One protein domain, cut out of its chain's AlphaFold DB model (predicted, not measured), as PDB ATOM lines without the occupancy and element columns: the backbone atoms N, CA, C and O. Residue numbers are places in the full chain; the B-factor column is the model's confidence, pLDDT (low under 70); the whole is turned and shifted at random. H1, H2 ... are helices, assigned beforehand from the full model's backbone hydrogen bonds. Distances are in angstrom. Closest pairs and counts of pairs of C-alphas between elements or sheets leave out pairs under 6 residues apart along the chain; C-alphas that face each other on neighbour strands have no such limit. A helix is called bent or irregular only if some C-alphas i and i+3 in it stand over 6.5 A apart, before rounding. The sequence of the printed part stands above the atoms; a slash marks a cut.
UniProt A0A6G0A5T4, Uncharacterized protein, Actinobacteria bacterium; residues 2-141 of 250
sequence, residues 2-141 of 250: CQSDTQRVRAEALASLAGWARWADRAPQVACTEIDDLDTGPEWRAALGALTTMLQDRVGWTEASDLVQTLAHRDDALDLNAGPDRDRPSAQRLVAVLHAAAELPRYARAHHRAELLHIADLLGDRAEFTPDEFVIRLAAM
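AT A GLANCE: This is residues 2 to 141 of the 250 residues of an uncharacterized protein of Actinobacteria bacterium (UniProt A0A6G0A5T4). A flat slab of helices in two layers: H1, H3, H5 and H8 run the same way side by side in one row, and H2, H4 and H7 run back in a second row packed on it, with short H6 turned across one end. The 140 residues hold eight named helices, H1 to H8 in chain order, and no named strand; the class is all helix. Seven, without H6, form an up-and-down bundle, each running against the one before. The whole is compact, with a radius of gyration of the C-alphas of 15.0 A and spans of 47 by 41 by 20 A.

IN THESE COORDINATES: H1, residues 2 to 23, begins at C-alpha (217.142, 190.859, 253.355) and measures 31.1 A. It has a kink of 46 degrees near residue 17. H2 is residues 27 to 36, H3 44 to 56, H4 61 to 72, H5 89 to 102 at 19.8 A, H6 106 to 111 and H7 113 to 122. H8, residues 127 to 139, ends at C-alpha (186.979, 216.756, 240.249). H1 and H8 are irregular: C-alphas 19 and 22 are 7.2 A apart, 128 and 131 7.7 A.

HOW THE PARTS SIT: H1 touches H3 with residues 11 to 21 alone, closest C-alphas Ala 18 and Ala 50 at 4.9 A. H2 and H3 form a hairpin, closest C-alphas Ala 31 and Ala 47 at 4.8 A. H4 touches H7, the same way at 21 degrees, a shallow tilt, closest C-alphas Ser 65 and Ile 119 at 6.0 A. H5 touches H8, closest C-alphas Ala 102 and Ala 139 at 5.2 A. H6 is close to but not clearly touching H3, closest C-alphas Gln 56 and Ala 108 at 5.6 A. Every O i to N i+4 pair is within hydrogen-bond range in H2 to H7, 14 of 18 in H1 and 7 of 9 in H8.

THE WHOLE: The farthest C-alphas, Cys 2 and Met 141, are 47.2 A apart. The printed part has no cut; the link from H4 to H5 is long, 16 residues. Residues 2 to 3 are under 70 in pLDDT.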
ATOM      1  N   CYS A   2     217.131 190.850 254.830       59.84
ATOM      2  CA  CYS A   2     217.142 190.859 253.355       59.84
ATOM      3  C   CYS A   2     215.791 191.216 252.696       59.84
ATOM      4  O   CYS A   2     215.783 191.962 251.728       59.84
ATOM      5  N   GLN A   3     214.652 190.749 253.226       61.69
ATOM      6  CA  GLN A   3     213.331 191.070 252.656       61.69
ATOM      7  C   GLN A   3     212.989 192.564 252.757       61.69
ATOM      8  O   GLN A   3     212.532 193.142 251.780       61.69
ATOM      9  N   SER A   4     213.287 193.216 253.887       70.06
ATOM     10  CA  SER A   4     213.039 194.654 254.069       70.06
ATOM     11  C   SER A   4     213.881 195.522 253.128       70.06
ATOM     12  O   SER A   4     213.399 196.540 252.635       70.06
ATOM     13  N   ASP A   5     215.115 195.106 252.829       78.06
ATOM     14  CA  ASP A   5     215.967 195.818 251.873       78.06
ATOM     15  C   ASP A   5     215.477 195.642 250.430       78.06
ATOM     16  O   ASP A   5     215.441 196.612 249.675       78.06
ATOM     17  N   THR A   6     215.021 194.444 250.049       80.19
ATOM     18  CA  THR A   6     214.427 194.204 248.722       80.19
ATOM     19  C   THR A   6     213.139 195.006 248.511       80.19
ATOM     20  O   THR A   6     212.956 195.584 247.441       80.19
ATOM     21  N   GLN A   7     212.272 195.098 249.525       80.56
ATOM     22  CA  GLN A   7     211.044 195.903 249.459       80.56
ATOM     23  C   GLN A   7     211.344 197.393 249.286       80.56
ATOM     24  O   GLN A   7     210.731 198.061 248.454       80.56
ATOM     25  N   ARG A   8     212.336 197.906 250.024       84.31
ATOM     26  CA  ARG A   8     212.775 199.298 249.904       84.31
ATOM     27  C   ARG A   8     213.322 199.605 248.511       84.31
ATOM     28  O   ARG A   8     212.899 200.583 247.905       84.31
ATOM     29  N   VAL A   9     214.191 198.743 247.978       87.62
ATOM     30  CA  VAL A   9     214.741 198.905 246.621       87.62
ATOM     31  C   VAL A   9     213.634 198.856 245.563       87.62
ATOM     32  O   VAL A   9     213.642 199.672 244.643       87.62
ATOM     33  N   ARG A  10     212.648 197.956 245.700       87.94
ATOM     34  CA  ARG A  10     211.484 197.909 244.795       87.94
ATOM     35  C   ARG A  10     210.685 199.210 244.858       87.94
ATOM     36  O   ARG A  10     210.397 199.781 243.813       87.94
ATOM     37  N   ALA A  11     210.373 199.711 246.053       86.12
ATOM     38  CA  ALA A  11     209.635 200.964 246.215       86.12
ATOM     39  C   ALA A  11     210.383 202.172 245.615       86.12
ATOM     40  O   ALA A  11     209.771 202.983 244.923       86.12
ATOM     41  N   GLU A  12     211.700 202.270 245.820       89.31
ATOM     42  CA  GLU A  12     212.544 203.321 245.227       89.31
ATOM     43  C   GLU A  12     212.575 203.230 243.687       89.31
ATOM     44  O   GLU A  12     212.467 204.248 242.992       89.31
ATOM     45  N   ALA A  13     212.654 202.014 243.133       89.94
ATOM     46  CA  ALA A  13     212.591 201.788 241.690       89.94
ATOM     47  C   ALA A  13     211.224 202.187 241.105       89.94
ATOM     48  O   ALA A  13     211.175 202.882 240.089       89.94
ATOM     49  N   LEU A  14     210.123 201.816 241.771       91.00
ATOM     50  CA  LEU A  14     208.764 202.190 241.366       91.00
ATOM     51  C   LEU A  14     208.553 203.702 241.417       91.00
ATOM     52  O   LEU A  14     208.065 204.278 240.449       91.00
ATOM     53  N   ALA A  15     208.991 204.360 242.491       90.19
ATOM     54  CA  ALA A  15     208.904 205.813 242.625       90.19
ATOM     55  C   ALA A  15     209.673 206.552 241.514       90.19
ATOM     56  O   ALA A  15     209.294 207.650 241.111       90.19
ATOM     57  N   SER A  16     210.728 205.933 240.980       92.12
ATOM     58  CA  SER A  16     211.518 206.500 239.890       92.12
ATOM     59  C   SER A  16     210.831 206.399 238.521       92.12
ATOM     60  O   SER A  16     211.210 207.149 237.621       92.12
ATOM     61  N   LEU A  17     209.829 205.521 238.336       92.00
ATOM     62  CA  LEU A  17     209.198 205.245 237.030       92.00
ATOM     63  C   LEU A  17     208.687 206.503 236.328       92.00
ATOM     64  O   LEU A  17     208.874 206.639 235.120       92.00
ATOM     65  N   ALA A  18     208.109 207.447 237.073       90.44
ATOM     66  CA  ALA A  18     207.602 208.692 236.505       90.44
ATOM     67  C   ALA A  18     208.699 209.501 235.796       90.44
ATOM     68  O   ALA A  18     208.494 210.004 234.694       90.44
ATOM     69  N   GLY A  19     209.905 209.550 236.374       90.06
ATOM     70  CA  GLY A  19     211.051 210.217 235.755       90.06
ATOM     71  C   GLY A  19     211.503 209.547 234.456       90.06
ATOM     72  O   GLY A  19     212.048 210.219 233.579       90.06
ATOM     73  N   TRP A  20     211.249 208.243 234.313       89.38
ATOM     74  CA  TRP A  20     211.604 207.457 233.133       89.38
ATOM     75  C   TRP A  20     210.527 207.430 232.050       89.38
ATOM     76  O   TRP A  20     210.845 207.085 230.914       89.38
ATOM     77  N   ALA A  21     209.285 207.816 232.359       89.19
ATOM     78  CA  ALA A  21     208.130 207.656 231.474       89.19
ATOM     79  C   ALA A  21     208.330 208.274 230.081       89.19
ATOM     80  O   ALA A  21     207.915 207.702 229.082       89.19
ATOM     81  N   ARG A  22     209.067 209.388 229.992       86.12
ATOM     82  CA  ARG A  22     209.401 210.043 228.713       86.12
ATOM     83  C   ARG A  22     210.335 209.244 227.792       86.12
ATOM     84  O   ARG A  22     210.511 209.626 226.641       86.12
ATOM     85  N   TRP A  23     210.987 208.201 228.304       88.00
ATOM     86  CA  TRP A  23     211.889 207.321 227.546       88.00
ATOM     87  C   TRP A  23     211.471 205.848 227.599       88.00
ATOM     88  O   TRP A  23     212.152 204.999 227.025       88.00
ATOM     89  N   ALA A  24     210.395 205.534 228.318       88.75
ATOM     90  CA  ALA A  24     209.912 204.182 228.526       88.75
ATOM     91  C   ALA A  24     208.386 204.170 228.416       88.75
ATOM     92  O   ALA A  24     207.685 204.290 229.419       88.75
ATOM     93  N   ASP A  25     207.887 203.950 227.201       88.75
ATOM     94  CA  ASP A  25     206.451 203.960 226.877       88.75
ATOM     95  C   ASP A  25     205.628 202.976 227.727       88.75
ATOM     96  O   ASP A  25     204.430 203.145 227.911       88.75
ATOM     97  N   ARG A  26     206.276 201.950 228.291       93.94
ATOM     98  CA  ARG A  26     205.639 200.949 229.158       93.94
ATOM     99  C   ARG A  26     205.576 201.347 230.635       93.94
ATOM    100  O   ARG A  26     205.053 200.571 231.429       93.94
ATOM    101  N   ALA A  27     206.109 202.504 231.033       95.25
ATOM    102  CA  ALA A  27     206.137 202.919 232.437       95.25
ATOM    103  C   ALA A  27     204.736 202.972 233.091       95.25
ATOM    104  O   ALA A  27     204.607 202.440 234.198       95.25
ATOM    105  N   PRO A  28     203.675 203.489 232.431       96.31
ATOM    106  CA  PRO A  28     202.316 203.431 232.974       96.31
ATOM    107  C   PRO A  28     201.821 202.002 233.166       96.31
ATOM    108  O   PRO A  28     201.325 201.666 234.237       96.31
ATOM    109  N   GLN A  29     202.037 201.133 232.173       96.88
ATOM    110  CA  GLN A  29     201.647 199.726 232.250       96.88
ATOM    111  C   GLN A  29     202.322 199.014 233.433       96.88
ATOM    112  O   GLN A  29     201.672 198.237 234.132       96.88
ATOM    113  N   VAL A  30     203.610 199.278 233.678       95.88
ATOM    114  CA  VAL A  30     204.341 198.705 234.821       95.88
ATOM    115  C   VAL A  30     203.748 199.194 236.141       95.88
ATOM    116  O   VAL A  30     203.477 198.377 237.016       95.88
ATOM    117  N   ALA A  31     203.486 200.498 236.276       96.56
ATOM    118  CA  ALA A  31     202.864 201.042 237.480       96.56
ATOM    119  C   ALA A  31     201.467 200.442 237.722       96.56
ATOM    120  O   ALA A  31     201.181 200.001 238.832       96.56
ATOM    121  N   CYS A  32     200.627 200.349 236.686       97.44
ATOM    122  CA  CYS A  32     199.306 199.731 236.797       97.44
ATOM    123  C   CYS A  32     199.385 198.242 237.148       97.44
ATOM    124  O   CYS A  32     198.605 197.793 237.975       97.44
ATOM    125  N   THR A  33     200.342 197.491 236.594       96.38
ATOM    126  CA  THR A  33     200.535 196.063 236.922       96.38
ATOM    127  C   THR A  33     200.868 195.875 238.403       96.38
ATOM    128  O   THR A  33     200.335 194.985 239.054       96.38
ATOM    129  N   GLU A  34     201.708 196.743 238.962       96.06
ATOM    130  CA  GLU A  34     202.072 196.701 240.382       96.06
ATOM    131  C   GLU A  34     200.904 197.092 241.296       96.06
ATOM    132  O   GLU A  34     200.751 196.540 242.386       96.06
ATOM    133  N   ILE A  35     200.050 198.021 240.853       97.00
ATOM    134  CA  ILE A  35     198.803 198.359 241.553       97.00
ATOM    135  C   ILE A  35     197.759 197.250 241.387       97.00
ATOM    136  O   ILE A  35     196.943 197.054 242.279       97.00
ATOM    137  N   ASP A  36     197.774 196.487 240.302       96.44
ATOM    138  CA  ASP A  36     196.834 195.384 240.098       96.44
ATOM    139  C   ASP A  36     197.224 194.110 240.870       96.44
ATOM    140  O   ASP A  36     196.357 193.325 241.248       96.44
ATOM    141  N   ASP A  37     198.517 193.918 241.153       94.19
ATOM    142  CA  ASP A  37     199.052 192.748 241.860       94.19
ATOM    143  C   ASP A  37     198.659 192.756 243.345       94.19
ATOM    144  O   ASP A  37     199.379 193.303 244.189       94.19
ATOM    145  N   LEU A  38     197.509 192.163 243.673       90.56
ATOM    146  CA  LEU A  38     196.947 192.145 245.027       90.56
ATOM    147  C   LEU A  38     197.833 191.433 246.053       90.56
ATOM    148  O   LEU A  38     197.664 191.687 247.244       90.56
ATOM    149  N   ASP A  39     198.789 190.605 245.627       86.75
ATOM    150  CA  ASP A  39     199.699 189.877 246.514       86.75
ATOM    151  C   ASP A  39     200.822 190.769 247.056       86.75
ATOM    152  O   ASP A  39     201.377 190.487 248.125       86.75
ATOM    153  N   THR A  40     201.096 191.903 246.407       79.25
ATOM    154  CA  THR A  40     202.077 192.887 246.895       79.25
ATOM    155  C   THR A  40     201.644 193.566 248.198       79.25
ATOM    156  O   THR A  40     200.457 193.743 248.492       79.25
ATOM    157  N   GLY A  41     202.639 193.924 249.015       80.19
ATOM    158  CA  GLY A  41     202.468 194.615 250.289       80.19
ATOM    159  C   GLY A  41     202.278 196.125 250.090       80.19
ATOM    160  O   GLY A  41     201.541 196.542 249.206       80.19
ATOM    161  N   PRO A  42     202.881 197.003 250.907       83.81
ATOM    162  CA  PRO A  42     202.682 198.450 250.793       83.81
ATOM    163  C   PRO A  42     203.333 199.091 249.549       83.81
ATOM    164  O   PRO A  42     203.141 200.290 249.333       83.81
ATOM    165  N   GLU A  43     204.097 198.339 248.751       86.50
ATOM    166  CA  GLU A  43     204.898 198.839 247.625       86.50
ATOM    167  C   GLU A  43     204.049 199.406 246.480       86.50
ATOM    168  O   GLU A  43     204.486 200.348 245.817       86.50
ATOM    169  N   TRP A  44     202.813 198.922 246.293       93.56
ATOM    170  CA  TRP A  44     201.895 199.451 245.275       93.56
ATOM    171  C   TRP A  44     201.624 200.954 245.451       93.56
ATOM    172  O   TRP A  44     201.314 201.644 244.484       93.56
ATOM    173  N   ARG A  45     201.802 201.507 246.662       94.75
ATOM    174  CA  ARG A  45     201.683 202.956 246.901       94.75
ATOM    175  C   ARG A  45     202.774 203.760 246.195       94.75
ATOM    176  O   ARG A  45     202.511 204.877 245.759       94.75
ATOM    177  N   ALA A  46     203.978 203.204 246.056       94.94
ATOM    178  CA  ALA A  46     205.041 203.839 245.281       94.94
ATOM    179  C   ALA A  46     204.699 203.836 243.783       94.94
ATOM    180  O   ALA A  46     204.871 204.857 243.116       94.94
ATOM    181  N   ALA A  47     204.132 202.733 243.278       96.62
ATOM    182  CA  ALA A  47     203.609 202.660 241.914       96.62
ATOM    183  C   ALA A  47     202.455 203.653 241.686       96.62
ATOM    184  O   ALA A  47     202.453 204.354 240.678       96.62
ATOM    185  N   LEU A  48     201.534 203.797 242.647       97.94
ATOM    186  CA  LEU A  48     200.468 204.801 242.600       97.94
ATOM    187  C   LEU A  48     201.029 206.228 242.545       97.94
ATOM    188  O   LEU A  48     200.559 207.035 241.745       97.94
ATOM    189  N   GLY A  49     202.043 206.551 243.352       97.56
ATOM    190  CA  GLY A  49     202.696 207.864 243.309       97.56
ATOM    191  C   GLY A  49     203.340 208.153 241.948       97.56
ATOM    192  O   GLY A  49     203.192 209.251 241.403       97.56
ATOM    193  N   ALA A  50     203.987 207.148 241.351       97.12
ATOM    194  CA  ALA A  50     204.526 207.263 240.002       97.12
ATOM    195  C   ALA A  50     203.420 207.431 238.949       97.12
ATOM    196  O   ALA A  50     203.521 208.330 238.114       97.12
ATOM    197  N   LEU A  51     202.345 206.635 239.013       98.06
ATOM    198  CA  LEU A  51     201.191 206.757 238.119       98.06
ATOM    199  C   LEU A  51     200.561 208.147 238.212       98.06
ATOM    200  O   LEU A  51     200.348 208.783 237.190       98.06
ATOM    201  N   THR A  52     200.354 208.661 239.422       98.25
ATOM    202  CA  THR A  52     199.809 210.010 239.655       98.25
ATOM    203  C   THR A  52     200.657 211.081 238.970       98.25
ATOM    204  O   THR A  52     200.126 211.964 238.298       98.25
ATOM    205  N   THR A  53     201.982 210.973 239.091       96.94
ATOM    206  CA  THR A  53     202.922 211.891 238.433       96.94
ATOM    207  C   THR A  53     202.833 211.779 236.907       96.94
ATOM    208  O   THR A  53     202.774 212.794 236.220       96.94
ATOM    209  N   MET A  54     202.741 210.560 236.365       97.06
ATOM    210  CA  MET A  54     202.573 210.344 234.922       97.06
ATOM    211  C   MET A  54     201.243 210.911 234.402       97.06
ATOM    212  O   MET A  54     201.240 211.584 233.373       97.06
ATOM    213  N   LEU A  55     200.135 210.725 235.130       97.19
ATOM    214  CA  LEU A  55     198.824 211.275 234.764       97.19
ATOM    215  C   LEU A  55     198.839 212.808 234.751       97.19
ATOM    216  O   LEU A  55     198.270 213.428 233.849       97.19
ATOM    217  N   GLN A  56     199.535 213.430 235.712       95.94
ATOM    218  CA  GLN A  56     199.772 214.876 235.729       95.94
ATOM    219  C   GLN A  56     200.544 215.348 234.484       95.94
ATOM    220  O   GLN A  56     200.231 216.409 233.932       95.94
ATOM    221  N   ASP A  57     201.503 214.542 234.027       93.94
ATOM    222  CA  ASP A  57     202.304 214.758 232.818       93.94
ATOM    223  C   ASP A  57     201.624 214.246 231.534       93.94
ATOM    224  O   ASP A  57     202.234 214.242 230.462       93.94
ATOM    225  N   ARG A  58     200.325 213.922 231.609       93.94
ATOM    226  CA  ARG A  58     199.453 213.535 230.484       93.94
ATOM    227  C   ARG A  58     199.751 212.165 229.879       93.94
ATOM    228  O   ARG A  58     199.422 211.912 228.722       93.94
ATOM    229  N   VAL A  59     200.358 211.279 230.656       94.31
ATOM    230  CA  VAL A  59     200.743 209.930 230.241       94.31
ATOM    231  C   VAL A  59     200.016 208.906 231.114       94.31
ATOM    232  O   VAL A  59     199.918 209.079 232.324       94.31
ATOM    233  N   GLY A  60     199.524 207.818 230.517       95.44
ATOM    234  CA  GLY A  60     198.984 206.681 231.273       95.44
ATOM    235  C   GLY A  60     197.475 206.678 231.534       95.44
ATOM    236  O   GLY A  60     197.009 205.869 232.331       95.44
ATOM    237  N   TRP A  61     196.694 207.576 230.919       97.25
ATOM    238  CA  TRP A  61     195.240 207.660 231.154       97.25
ATOM    239  C   TRP A  61     194.464 206.440 230.643       97.25
ATOM    240  O   TRP A  61     193.489 206.032 231.278       97.25
ATOM    241  N   THR A  62     194.905 205.835 229.538       97.31
ATOM    242  CA  THR A  62     194.324 204.584 229.028       97.31
ATOM    243  C   THR A  62     194.568 203.453 230.023       97.31
ATOM    244  O   THR A  62     193.625 202.817 230.478       97.31
ATOM    245  N   GLU A  63     195.816 203.280 230.458       98.12
ATOM    246  CA  GLU A  63     196.208 202.246 231.414       98.12
ATOM    247  C   GLU A  63     195.544 202.439 232.783       98.12
ATOM    248  O   GLU A  63     195.211 201.461 233.451       98.12
ATOM    249  N   ALA A  64     195.335 203.685 233.217       98.25
ATOM    250  CA  ALA A  64     194.592 203.983 234.437       98.25
ATOM    251  C   ALA A  64     193.101 203.640 234.302       98.25
ATOM    252  O   ALA A  64     192.513 203.126 235.251       98.25
ATOM    253  N   SER A  65     192.496 203.878 233.133       98.31
ATOM    254  CA  SER A  65     191.098 203.513 232.866       98.31
ATOM    255  C   SER A  65     190.914 201.993 232.851       98.31
ATOM    256  O   SER A  65     190.006 201.484 233.509       98.31
ATOM    257  N   ASP A  66     191.826 201.261 232.205       98.31
ATOM    258  CA  ASP A  66     191.833 199.792 232.193       98.31
ATOM    259  C   ASP A  66     192.011 199.215 233.609       98.31
ATOM    260  O   ASP A  66     191.336 198.253 233.993       98.31
ATOM    261  N   LEU A  67     192.886 199.825 234.419       98.50
ATOM    262  CA  LEU A  67     193.080 199.458 235.823       98.50
ATOM    263  C   LEU A  67     191.814 199.707 236.653       98.50
ATOM    264  O   LEU A  67     191.402 198.829 237.408       98.50
ATOM    265  N   VAL A  68     191.178 200.876 236.502       98.38
ATOM    266  CA  VAL A  68     189.906 201.199 237.170       98.38
ATOM    267  C   VAL A  68     188.839 200.177 236.798       98.38
ATOM    268  O   VAL A  68     188.192 199.628 237.687       98.38
ATOM    269  N   GLN A  69     188.684 199.877 235.506       97.38
ATOM    270  CA  GLN A  69     187.719 198.888 235.038       97.38
ATOM    271  C   GLN A  69     187.997 197.511 235.648       97.38
ATOM    272  O   GLN A  69     187.072 196.863 236.140       97.38
ATOM    273  N   THR A  70     189.261 197.087 235.657       97.38
ATOM    274  CA  THR A  70     189.682 195.793 236.207       97.38
ATOM    275  C   THR A  70     189.378 195.697 237.700       97.38
ATOM    276  O   THR A  70     188.720 194.749 238.125       97.38
ATOM    277  N   LEU A  71     189.799 196.685 238.493       97.12
ATOM    278  CA  LEU A  71     189.597 196.680 239.944       97.12
ATOM    279  C   LEU A  71     188.118 196.824 240.329       97.12
ATOM    280  O   LEU A  71     187.679 196.183 241.278       97.12
ATOM    281  N   ALA A  72     187.334 197.609 239.583       95.69
ATOM    282  CA  ALA A  72     185.902 197.793 239.846       95.69
ATOM    283  C   ALA A  72     185.069 196.523 239.604       95.69
ATOM    284  O   ALA A  72     183.988 196.381 240.176       95.69
ATOM    285  N   HIS A  73     185.557 195.607 238.763       93.88
ATOM    286  CA  HIS A  73     184.889 194.342 238.436       93.88
ATOM    287  C   HIS A  73     185.522 193.129 239.119       93.88
ATOM    288  O   HIS A  73     185.062 192.006 238.909       93.88
ATOM    289  N   ARG A  74     186.572 193.330 239.919       93.25
ATOM    290  CA  ARG A  74     187.230 192.251 240.645       93.25
ATOM    291  C   ARG A  74     186.537 192.026 241.981       93.25
ATOM    292  O   ARG A  74     186.518 192.905 242.839       93.25
ATOM    293  N   ASP A  75     186.026 190.817 242.162       88.56
ATOM    294  CA  ASP A  75     185.537 190.366 243.456       88.56
ATOM    295  C   ASP A  75     186.713 189.819 244.272       88.56
ATOM    296  O   ASP A  75     187.405 188.885 243.854       88.56
ATOM    297  N   ASP A  76     186.949 190.419 245.437       87.56
ATOM    298  CA  ASP A  76     187.906 189.890 246.402       87.56
ATOM    299  C   ASP A  76     187.385 188.570 246.992       87.56
ATOM    300  O   ASP A  76     186.179 188.367 247.166       87.56
ATOM    301  N   ALA A  77     188.301 187.659 247.326       86.75
ATOM    302  CA  ALA A  77     187.943 186.424 248.012       86.75
ATOM    303  C   ALA A  77     187.276 186.720 249.373       86.75
ATOM    304  O   ALA A  77     187.577 187.720 250.027       86.75
ATOM    305  N   LEU A  78     186.347 185.861 249.810       85.56
ATOM    306  CA  LEU A  78     185.527 186.110 251.008       85.56
ATOM    307  C   LEU A  78     186.349 186.259 252.297       85.56
ATOM    308  O   LEU A  78     185.936 186.978 253.200       85.56
ATOM    309  N   ASP A  79     187.500 185.594 252.385       86.44
ATOM    310  CA  ASP A  79     188.448 185.688 253.499       86.44
ATOM    311  C   ASP A  79     189.172 187.041 253.568       86.44
ATOM    312  O   ASP A  79     189.686 187.411 254.624       86.44
ATOM    313  N   LEU A  80     189.161 187.803 252.472       86.88
ATOM    314  CA  LEU A  80     189.668 189.170 252.403       86.88
ATOM    315  C   LEU A  80     188.605 190.210 252.772       86.88
ATOM    316  O   LEU A  80     188.917 191.392 252.778       86.88
ATOM    317  N   ASN A  81     187.360 189.829 253.070       89.44
ATOM    318  CA  ASN A  81     186.347 190.756 253.578       89.44
ATOM    319  C   ASN A  81     186.428 190.816 255.109       89.44
ATOM    320  O   ASN A  81     186.020 189.872 255.789       89.44
ATOM    321  N   ALA A  82     186.964 191.916 255.640       89.06
ATOM    322  CA  ALA A  82     187.334 192.073 257.047       89.06
ATOM    323  C   ALA A  82     188.351 191.018 257.539       89.06
ATOM    324  O   ALA A  82     188.297 190.566 258.687       89.06
ATOM    325  N   GLY A  83     189.286 190.624 256.666       86.75
ATOM    326  CA  GLY A  83     190.368 189.702 256.999       86.75
ATOM    327  C   GLY A  83     191.402 190.323 257.956       86.75
ATOM    328  O   GLY A  83     191.597 191.541 257.962       86.75
ATOM    329  N   PRO A  84     192.102 189.510 258.772       83.88
ATOM    330  CA  PRO A  84     193.053 190.005 259.774       83.88
ATOM    331  C   PRO A  84     194.304 190.648 259.160       83.88
ATOM    332  O   PRO A  84     194.866 191.573 259.742       83.88
ATOM    333  N   ASP A  85     194.726 190.168 257.989       81.88
ATOM    334  CA  ASP A  85     195.930 190.649 257.310       81.88
ATOM    335  C   ASP A  85     195.611 191.690 256.227       81.88
ATOM    336  O   ASP A  85     196.419 192.583 255.956       81.88
ATOM    337  N   ARG A  86     194.443 191.570 255.577       82.62
ATOM    338  CA  ARG A  86     193.998 192.405 254.453       82.62
ATOM    339  C   ARG A  86     192.474 192.505 254.428       82.62
ATOM    340  O   ARG A  86     191.792 191.531 254.728       82.62
ATOM    341  N   ASP A  87     191.972 193.665 254.009       89.62
ATOM    342  CA  ASP A  87     190.540 193.945 253.892       89.62
ATOM    343  C   ASP A  87     190.217 194.582 252.532       89.62
ATOM    344  O   ASP A  87     190.695 195.676 252.236       89.62
ATOM    345  N   ARG A  88     189.440 193.891 251.695       92.62
ATOM    346  CA  ARG A  88     188.989 194.321 250.359       92.62
ATOM    347  C   ARG A  88     190.085 194.999 249.508       92.62
ATOM    348  O   ARG A  88     189.937 196.171 249.134       92.62
ATOM    349  N   PRO A  89     191.222 194.329 249.233       94.00
ATOM    350  CA  PRO A  89     192.372 194.961 248.591       94.00
ATOM    351  C   PRO A  89     192.061 195.539 247.202       94.00
ATOM    352  O   PRO A  89     192.611 196.593 246.878       94.00
ATOM    353  N   SER A  90     191.165 194.933 246.412       94.88
ATOM    354  CA  SER A  90     190.764 195.499 245.112       94.88
ATOM    355  C   SER A  90     190.064 196.846 245.287       94.88
ATOM    356  O   SER A  90     190.441 197.833 244.651       94.88
ATOM    357  N   ALA A  91     189.109 196.918 246.220       95.12
ATOM    358  CA  ALA A  91     188.379 198.147 246.523       95.12
ATOM    359  C   ALA A  91     189.299 199.235 247.098       95.12
ATOM    360  O   ALA A  91     189.233 200.384 246.668       95.12
ATOM    361  N   GLN A  92     190.204 198.884 248.021       95.06
ATOM    362  CA  GLN A  92     191.155 199.847 248.593       95.06
ATOM    363  C   GLN A  92     192.053 200.479 247.526       95.06
ATOM    364  O   GLN A  92     192.304 201.687 247.552       95.06
ATOM    365  N   ARG A  93     192.549 199.669 246.586       97.12
ATOM    366  CA  ARG A  93     193.420 200.150 245.511       97.12
ATOM    367  C   ARG A  93     192.651 200.982 244.497       97.12
ATOM    368  O   ARG A  93     193.156 202.027 244.095       97.12
ATOM    369  N   LEU A  94     191.423 200.583 244.157       97.94
ATOM    370  CA  LEU A  94     190.546 201.380 243.304       97.94
ATOM    371  C   LEU A  94     190.312 202.768 243.905       97.94
ATOM    372  O   LEU A  94     190.626 203.765 243.262       97.94
ATOM    373  N   VAL A  95     189.851 202.842 245.157       97.62
ATOM    374  CA  VAL A  95     189.611 204.119 245.854       97.62
ATOM    375  C   VAL A  95     190.876 204.980 245.874       97.62
ATOM    376  O   VAL A  95     190.815 206.182 245.626       97.62
ATOM    377  N   ALA A  96     192.048 204.378 246.096       97.94
ATOM    378  CA  ALA A  96     193.310 205.110 246.084       97.94
ATOM    379  C   ALA A  96     193.665 205.685 244.699       97.94
ATOM    380  O   ALA A  96     194.121 206.827 244.621       97.94
ATOM    381  N   VAL A  97     193.428 204.938 243.615       98.50
ATOM    382  CA  VAL A  97     193.600 205.427 242.233       98.50
ATOM    383  C   VAL A  97     192.631 206.572 241.939       98.50
ATOM    384  O   VAL A  97     193.049 207.613 241.429       98.50
ATOM    385  N   LEU A  98     191.358 206.424 242.315       98.50
ATOM    386  CA  LEU A  98     190.335 207.452 242.115       98.50
ATOM    387  C   LEU A  98     190.674 208.732 242.889       98.50
ATOM    388  O   LEU A  98     190.669 209.821 242.321       98.50
ATOM    389  N   HIS A  99     191.054 208.620 244.161       97.88
ATOM    390  CA  HIS A  99     191.469 209.770 244.966       97.88
ATOM    391  C   HIS A  99     192.707 210.468 244.394       97.88
ATOM    392  O   HIS A  99     192.742 211.695 244.337       97.88
ATOM    393  N   ALA A 100     193.699 209.711 243.921       98.12
ATOM    394  CA  ALA A 100     194.883 210.288 243.295       98.12
ATOM    395  C   ALA A 100     194.540 211.076 242.019       98.12
ATOM    396  O   ALA A 100     195.007 212.203 241.848       98.12
ATOM    397  N   ALA A 101     193.676 210.527 241.157       98.19
ATOM    398  CA  ALA A 101     193.196 211.213 239.957       98.19
ATOM    399  C   ALA A 101     192.343 212.449 240.299       98.19
ATOM    400  O   ALA A 101     192.490 213.509 239.683       98.19
ATOM    401  N   ALA A 102     191.480 212.335 241.313       98.00
ATOM    402  CA  ALA A 102     190.642 213.428 241.785       98.00
ATOM    403  C   ALA A 102     191.472 214.595 242.327       98.00
ATOM    404  O   ALA A 102     191.070 215.736 242.124       98.00
ATOM    405  N   GLU A 103     192.610 214.336 242.976       97.56
ATOM    406  CA  GLU A 103     193.473 215.345 243.609       97.56
ATOM    407  C   GLU A 103     194.574 215.908 242.698       97.56
ATOM    408  O   GLU A 103     195.383 216.729 243.138       97.56
ATOM    409  N   LEU A 104     194.584 215.547 241.411       97.94
ATOM    410  CA  LEU A 104     195.496 216.156 240.444       97.94
ATOM    411  C   LEU A 104     195.369 217.697 240.435       97.94
ATOM    412  O   LEU A 104     194.274 218.251 240.644       97.94
ATOM    413  N   PRO A 105     196.463 218.427 240.128       96.62
ATOM    414  CA  PRO A 105     196.422 219.878 240.003       96.62
ATOM    415  C   PRO A 105     195.331 220.340 239.033       96.62
ATOM    416  O   PRO A 105     195.076 219.702 238.010       96.62
ATOM    417  N   ARG A 106     194.721 221.501 239.309       94.62
ATOM    418  CA  ARG A 106     193.601 222.042 238.514       94.62
ATOM    419  C   ARG A 106     193.870 222.032 237.007       94.62
ATOM    420  O   ARG A 106     192.980 221.688 236.239       94.62
ATOM    421  N   TYR A 107     195.074 222.418 236.580       94.19
ATOM    422  CA  TYR A 107     195.416 222.464 235.155       94.19
ATOM    423  C   TYR A 107     195.378 221.072 234.501       94.19
ATOM    424  O   TYR A 107     194.953 220.961 233.355       94.19
ATOM    425  N   ALA A 108     195.785 220.025 235.225       96.44
ATOM    426  CA  ALA A 108     195.778 218.651 234.737       96.44
ATOM    427  C   ALA A 108     194.341 218.125 234.653       96.44
ATOM    428  O   ALA A 108     193.939 217.637 233.604       96.44
ATOM    429  N   ARG A 109     193.527 218.336 235.698       96.75
ATOM    430  CA  ARG A 109     192.104 217.949 235.686       96.75
ATOM    431  C   ARG A 109     191.295 218.654 234.606       96.75
ATOM    432  O   ARG A 109     190.464 218.030 233.962       96.75
ATOM    433  N   ALA A 110     191.543 219.946 234.394       94.50
ATOM    434  CA  ALA A 110     190.870 220.704 233.344       94.50
ATOM    435  C   ALA A 110     191.235 220.188 231.944       94.50
ATOM    436  O   ALA A 110     190.377 220.151 231.067       94.50
ATOM    437  N   HIS A 111     192.494 219.787 231.740       95.88
ATOM    438  CA  HIS A 111     192.946 219.211 230.476       95.88
ATOM    439  C   HIS A 111     192.385 217.800 230.250       95.88
ATOM    440  O   HIS A 111     191.956 217.504 229.141       95.88
ATOM    441  N   HIS A 112     192.323 216.984 231.306       96.56
ATOM    442  CA  HIS A 112     191.893 215.580 231.272       96.56
ATOM    443  C   HIS A 112     190.476 215.361 231.797       96.56
ATOM    444  O   HIS A 112     190.152 214.372 232.460       96.56
ATOM    445  N   ARG A 113     189.608 216.340 231.554       96.88
ATOM    446  CA  ARG A 113     188.237 216.293 232.042       96.88
ATOM    447  C   ARG A 113     187.464 215.116 231.450       96.88
ATOM    448  O   ARG A 113     186.670 214.502 232.156       96.88
ATOM    449  N   ALA A 114     187.667 214.836 230.163       97.69
ATOM    450  CA  ALA A 114     186.967 213.760 229.472       97.69
ATOM    451  C   ALA A 114     187.364 212.391 230.040       97.69
ATOM    452  O   ALA A 114     186.504 211.545 230.252       97.69
ATOM    453  N   GLU A 115     188.641 212.210 230.357       98.44
ATOM    454  CA  GLU A 115     189.199 210.991 230.932       98.44
ATOM    455  C   GLU A 115     188.711 210.775 232.370       98.44
ATOM    456  O   GLU A 115     188.321 209.667 232.725       98.44
ATOM    457  N   LEU A 116     188.624 211.834 233.183       98.31
ATOM    458  CA  LEU A 116     188.008 211.746 234.513       98.31
ATOM    459  C   LEU A 116     186.518 211.384 234.435       98.31
ATOM    460  O   LEU A 116     186.047 210.552 235.205       98.31
ATOM    461  N   LEU A 117     185.763 211.988 233.512       98.00
ATOM    462  CA  LEU A 117     184.353 211.633 233.316       98.00
ATOM    463  C   LEU A 117     184.201 210.191 232.830       98.00
ATOM    464  O   LEU A 117     183.332 209.487 233.330       98.00
ATOM    465  N   HIS A 118     185.083 209.734 231.940       98.12
ATOM    466  CA  HIS A 118     185.125 208.341 231.511       98.12
ATOM    467  C   HIS A 118     185.370 207.392 232.694       98.12
ATOM    468  O   HIS A 118     184.623 206.433 232.863       98.12
ATOM    469  N   ILE A 119     186.340 207.701 233.564       97.88
ATOM    470  CA  ILE A 119     186.591 206.949 234.804       97.88
ATOM    471  C   ILE A 119     185.352 206.918 235.706       97.88
ATOM    472  O   ILE A 119     185.025 205.865 236.244       97.88
ATOM    473  N   ALA A 120     184.635 208.035 235.863       97.62
ATOM    474  CA  ALA A 120     183.384 208.045 236.623       97.62
ATOM    475  C   ALA A 120     182.310 207.156 235.976       97.62
ATOM    476  O   ALA A 120     181.601 206.435 236.674       97.62
ATOM    477  N   ASP A 121     182.194 207.168 234.650       97.38
ATOM    478  CA  ASP A 121     181.213 206.346 233.940       97.38
ATOM    479  C   ASP A 121     181.512 204.841 234.083       97.38
ATOM    480  O   ASP A 121     180.574 204.056 234.221       97.38
ATOM    481  N   LEU A 122     182.788 204.438 234.172       96.75
ATOM    482  CA  LEU A 122     183.185 203.050 234.476       96.75
ATOM    483  C   LEU A 122     182.677 202.554 235.845       96.75
ATOM    484  O   LEU A 122     182.569 201.346 236.053       96.75
ATOM    485  N   LEU A 123     182.359 203.464 236.772       95.81
ATOM    486  CA  LEU A 123     181.828 203.144 238.103       95.81
ATOM    487  C   LEU A 123     180.294 203.145 238.157       95.81
ATOM    488  O   LEU A 123     179.731 202.694 239.154       95.81
ATOM    489  N   GLY A 124     179.610 203.646 237.121       84.56
ATOM    490  CA  GLY A 124     178.177 203.968 237.163       84.56
ATOM    491  C   GLY A 124     177.258 202.791 237.514       84.56
ATOM    492  O   GLY A 124     176.227 202.990 238.157       84.56
ATOM    493  N   ASP A 125     177.666 201.567 237.173       85.38
ATOM    494  CA  ASP A 125     176.907 200.340 237.450       85.38
ATOM    495  C   ASP A 125     177.254 199.699 238.810       85.38
ATOM    496  O   ASP A 125     176.647 198.705 239.220       85.38
ATOM    497  N   ARG A 126     178.215 200.266 239.553       91.38
ATOM    498  CA  ARG A 126     178.705 199.742 240.835       91.38
ATOM    499  C   ARG A 126     178.237 200.628 241.988       91.38
ATOM    500  O   ARG A 126     178.910 201.570 242.400       91.38
ATOM    501  N   ALA A 127     177.084 200.287 242.566       91.44
ATOM    502  CA  ALA A 127     176.471 201.059 243.654       91.44
ATOM    503  C   ALA A 127     177.407 201.300 244.858       91.44
ATOM    504  O   ALA A 127     177.334 202.347 245.498       91.44
ATOM    505  N   GLU A 128     178.311 200.361 245.144       92.94
ATOM    506  CA  GLU A 128     179.295 200.470 246.227       92.94
ATOM    507  C   GLU A 128     180.330 201.591 246.031       92.94
ATOM    508  O   GLU A 128     180.799 202.140 247.023       92.94
ATOM    509  N   PHE A 129     180.620 201.983 244.784       96.12
ATOM    510  CA  PHE A 129     181.568 203.053 244.437       96.12
ATOM    511  C   PHE A 129     180.871 204.368 244.061       96.12
ATOM    512  O   PHE A 129     181.499 205.285 243.538       96.12
ATOM    513  N   THR A 130     179.565 204.499 244.332       96.44
ATOM    514  CA  THR A 130     178.830 205.751 244.065       96.44
ATOM    515  C   THR A 130     179.453 206.981 244.755       96.44
ATOM    516  O   THR A 130     179.514 208.033 244.115       96.44
ATOM    517  N   PRO A 131     179.936 206.919 246.017       96.38
ATOM    518  CA  PRO A 131     180.631 208.056 246.624       96.38
ATOM    519  C   PRO A 131     181.883 208.479 245.840       96.38
ATOM    520  O   PRO A 131     182.067 209.668 245.573       96.38
ATOM    521  N   ASP A 132     182.711 207.517 245.429       97.56
ATOM    522  CA  ASP A 132     183.953 207.770 244.693       97.56
ATOM    523  C   ASP A 132     183.679 208.307 243.282       97.56
ATOM    524  O   ASP A 132     184.335 209.243 242.821       97.56
ATOM    525  N   GLU A 133     182.639 207.789 242.624       97.75
ATOM    526  CA  GLU A 133     182.136 208.323 241.359       97.75
ATOM    527  C   GLU A 133     181.822 209.824 241.477       97.75
ATOM    528  O   GLU A 133     182.216 210.624 240.624       97.75
ATOM    529  N   PHE A 134     181.136 210.235 242.545       97.81
ATOM    530  CA  PHE A 134     180.772 211.638 242.748       97.81
ATOM    531  C   PHE A 134     181.990 212.519 242.997       97.81
ATOM    532  O   PHE A 134     182.050 213.630 242.464       97.81
ATOM    533  N   VAL A 135     182.979 212.024 243.744       97.88
ATOM    534  CA  VAL A 135     184.260 212.717 243.942       97.88
ATOM    535  C   VAL A 135     184.946 212.969 242.598       97.88
ATOM    536  O   VAL A 135     185.359 214.100 242.328       97.88
ATOM    537  N   ILE A 136     185.003 211.967 241.716       98.19
ATOM    538  CA  ILE A 136     185.595 212.116 240.379       98.19
ATOM    539  C   ILE A 136     184.798 213.101 239.519       98.19
ATOM    540  O   ILE A 136     185.391 213.984 238.897       98.19
ATOM    541  N   ARG A 137     183.460 213.024 239.509       98.19
ATOM    542  CA  ARG A 137     182.621 213.975 238.750       98.19
ATOM    543  C   ARG A 137     182.804 215.413 239.227       98.19
ATOM    544  O   ARG A 137     182.886 216.322 238.403       98.19
ATOM    545  N   LEU A 138     182.922 215.625 240.538       98.19
ATOM    546  CA  LEU A 138     183.236 216.932 241.118       98.19
ATOM    547  C   LEU A 138     184.661 217.384 240.770       98.19
ATOM    548  O   LEU A 138     184.887 218.567 240.517       98.19
ATOM    549  N   ALA A 139     185.623 216.461 240.701       97.81
ATOM    550  CA  ALA A 139     186.979 216.756 240.249       97.81
ATOM    551  C   ALA A 139     187.050 217.133 238.762       97.81
ATOM    552  O   ALA A 139     187.849 217.999 238.396       97.81
ATOM    553  N   ALA A 140     186.183 216.550 237.938       97.56
ATOM    554  CA  ALA A 140     186.027 216.846 236.519       97.56
ATOM    555  C   ALA A 140     185.078 218.028 236.233       97.56
ATOM    556  O   ALA A 140     184.732 218.273 235.077       97.56
ATOM    557  N   MET A 141     184.582 218.737 237.250       95.94
ATOM    558  CA  MET A 141     183.529 219.734 237.059       95.94
ATOM    559  C   MET A 141     184.012 220.979 236.300       95.94
ATOM    560  O   MET A 141     185.101 221.503 236.547       95.94
TER     561      MET A 141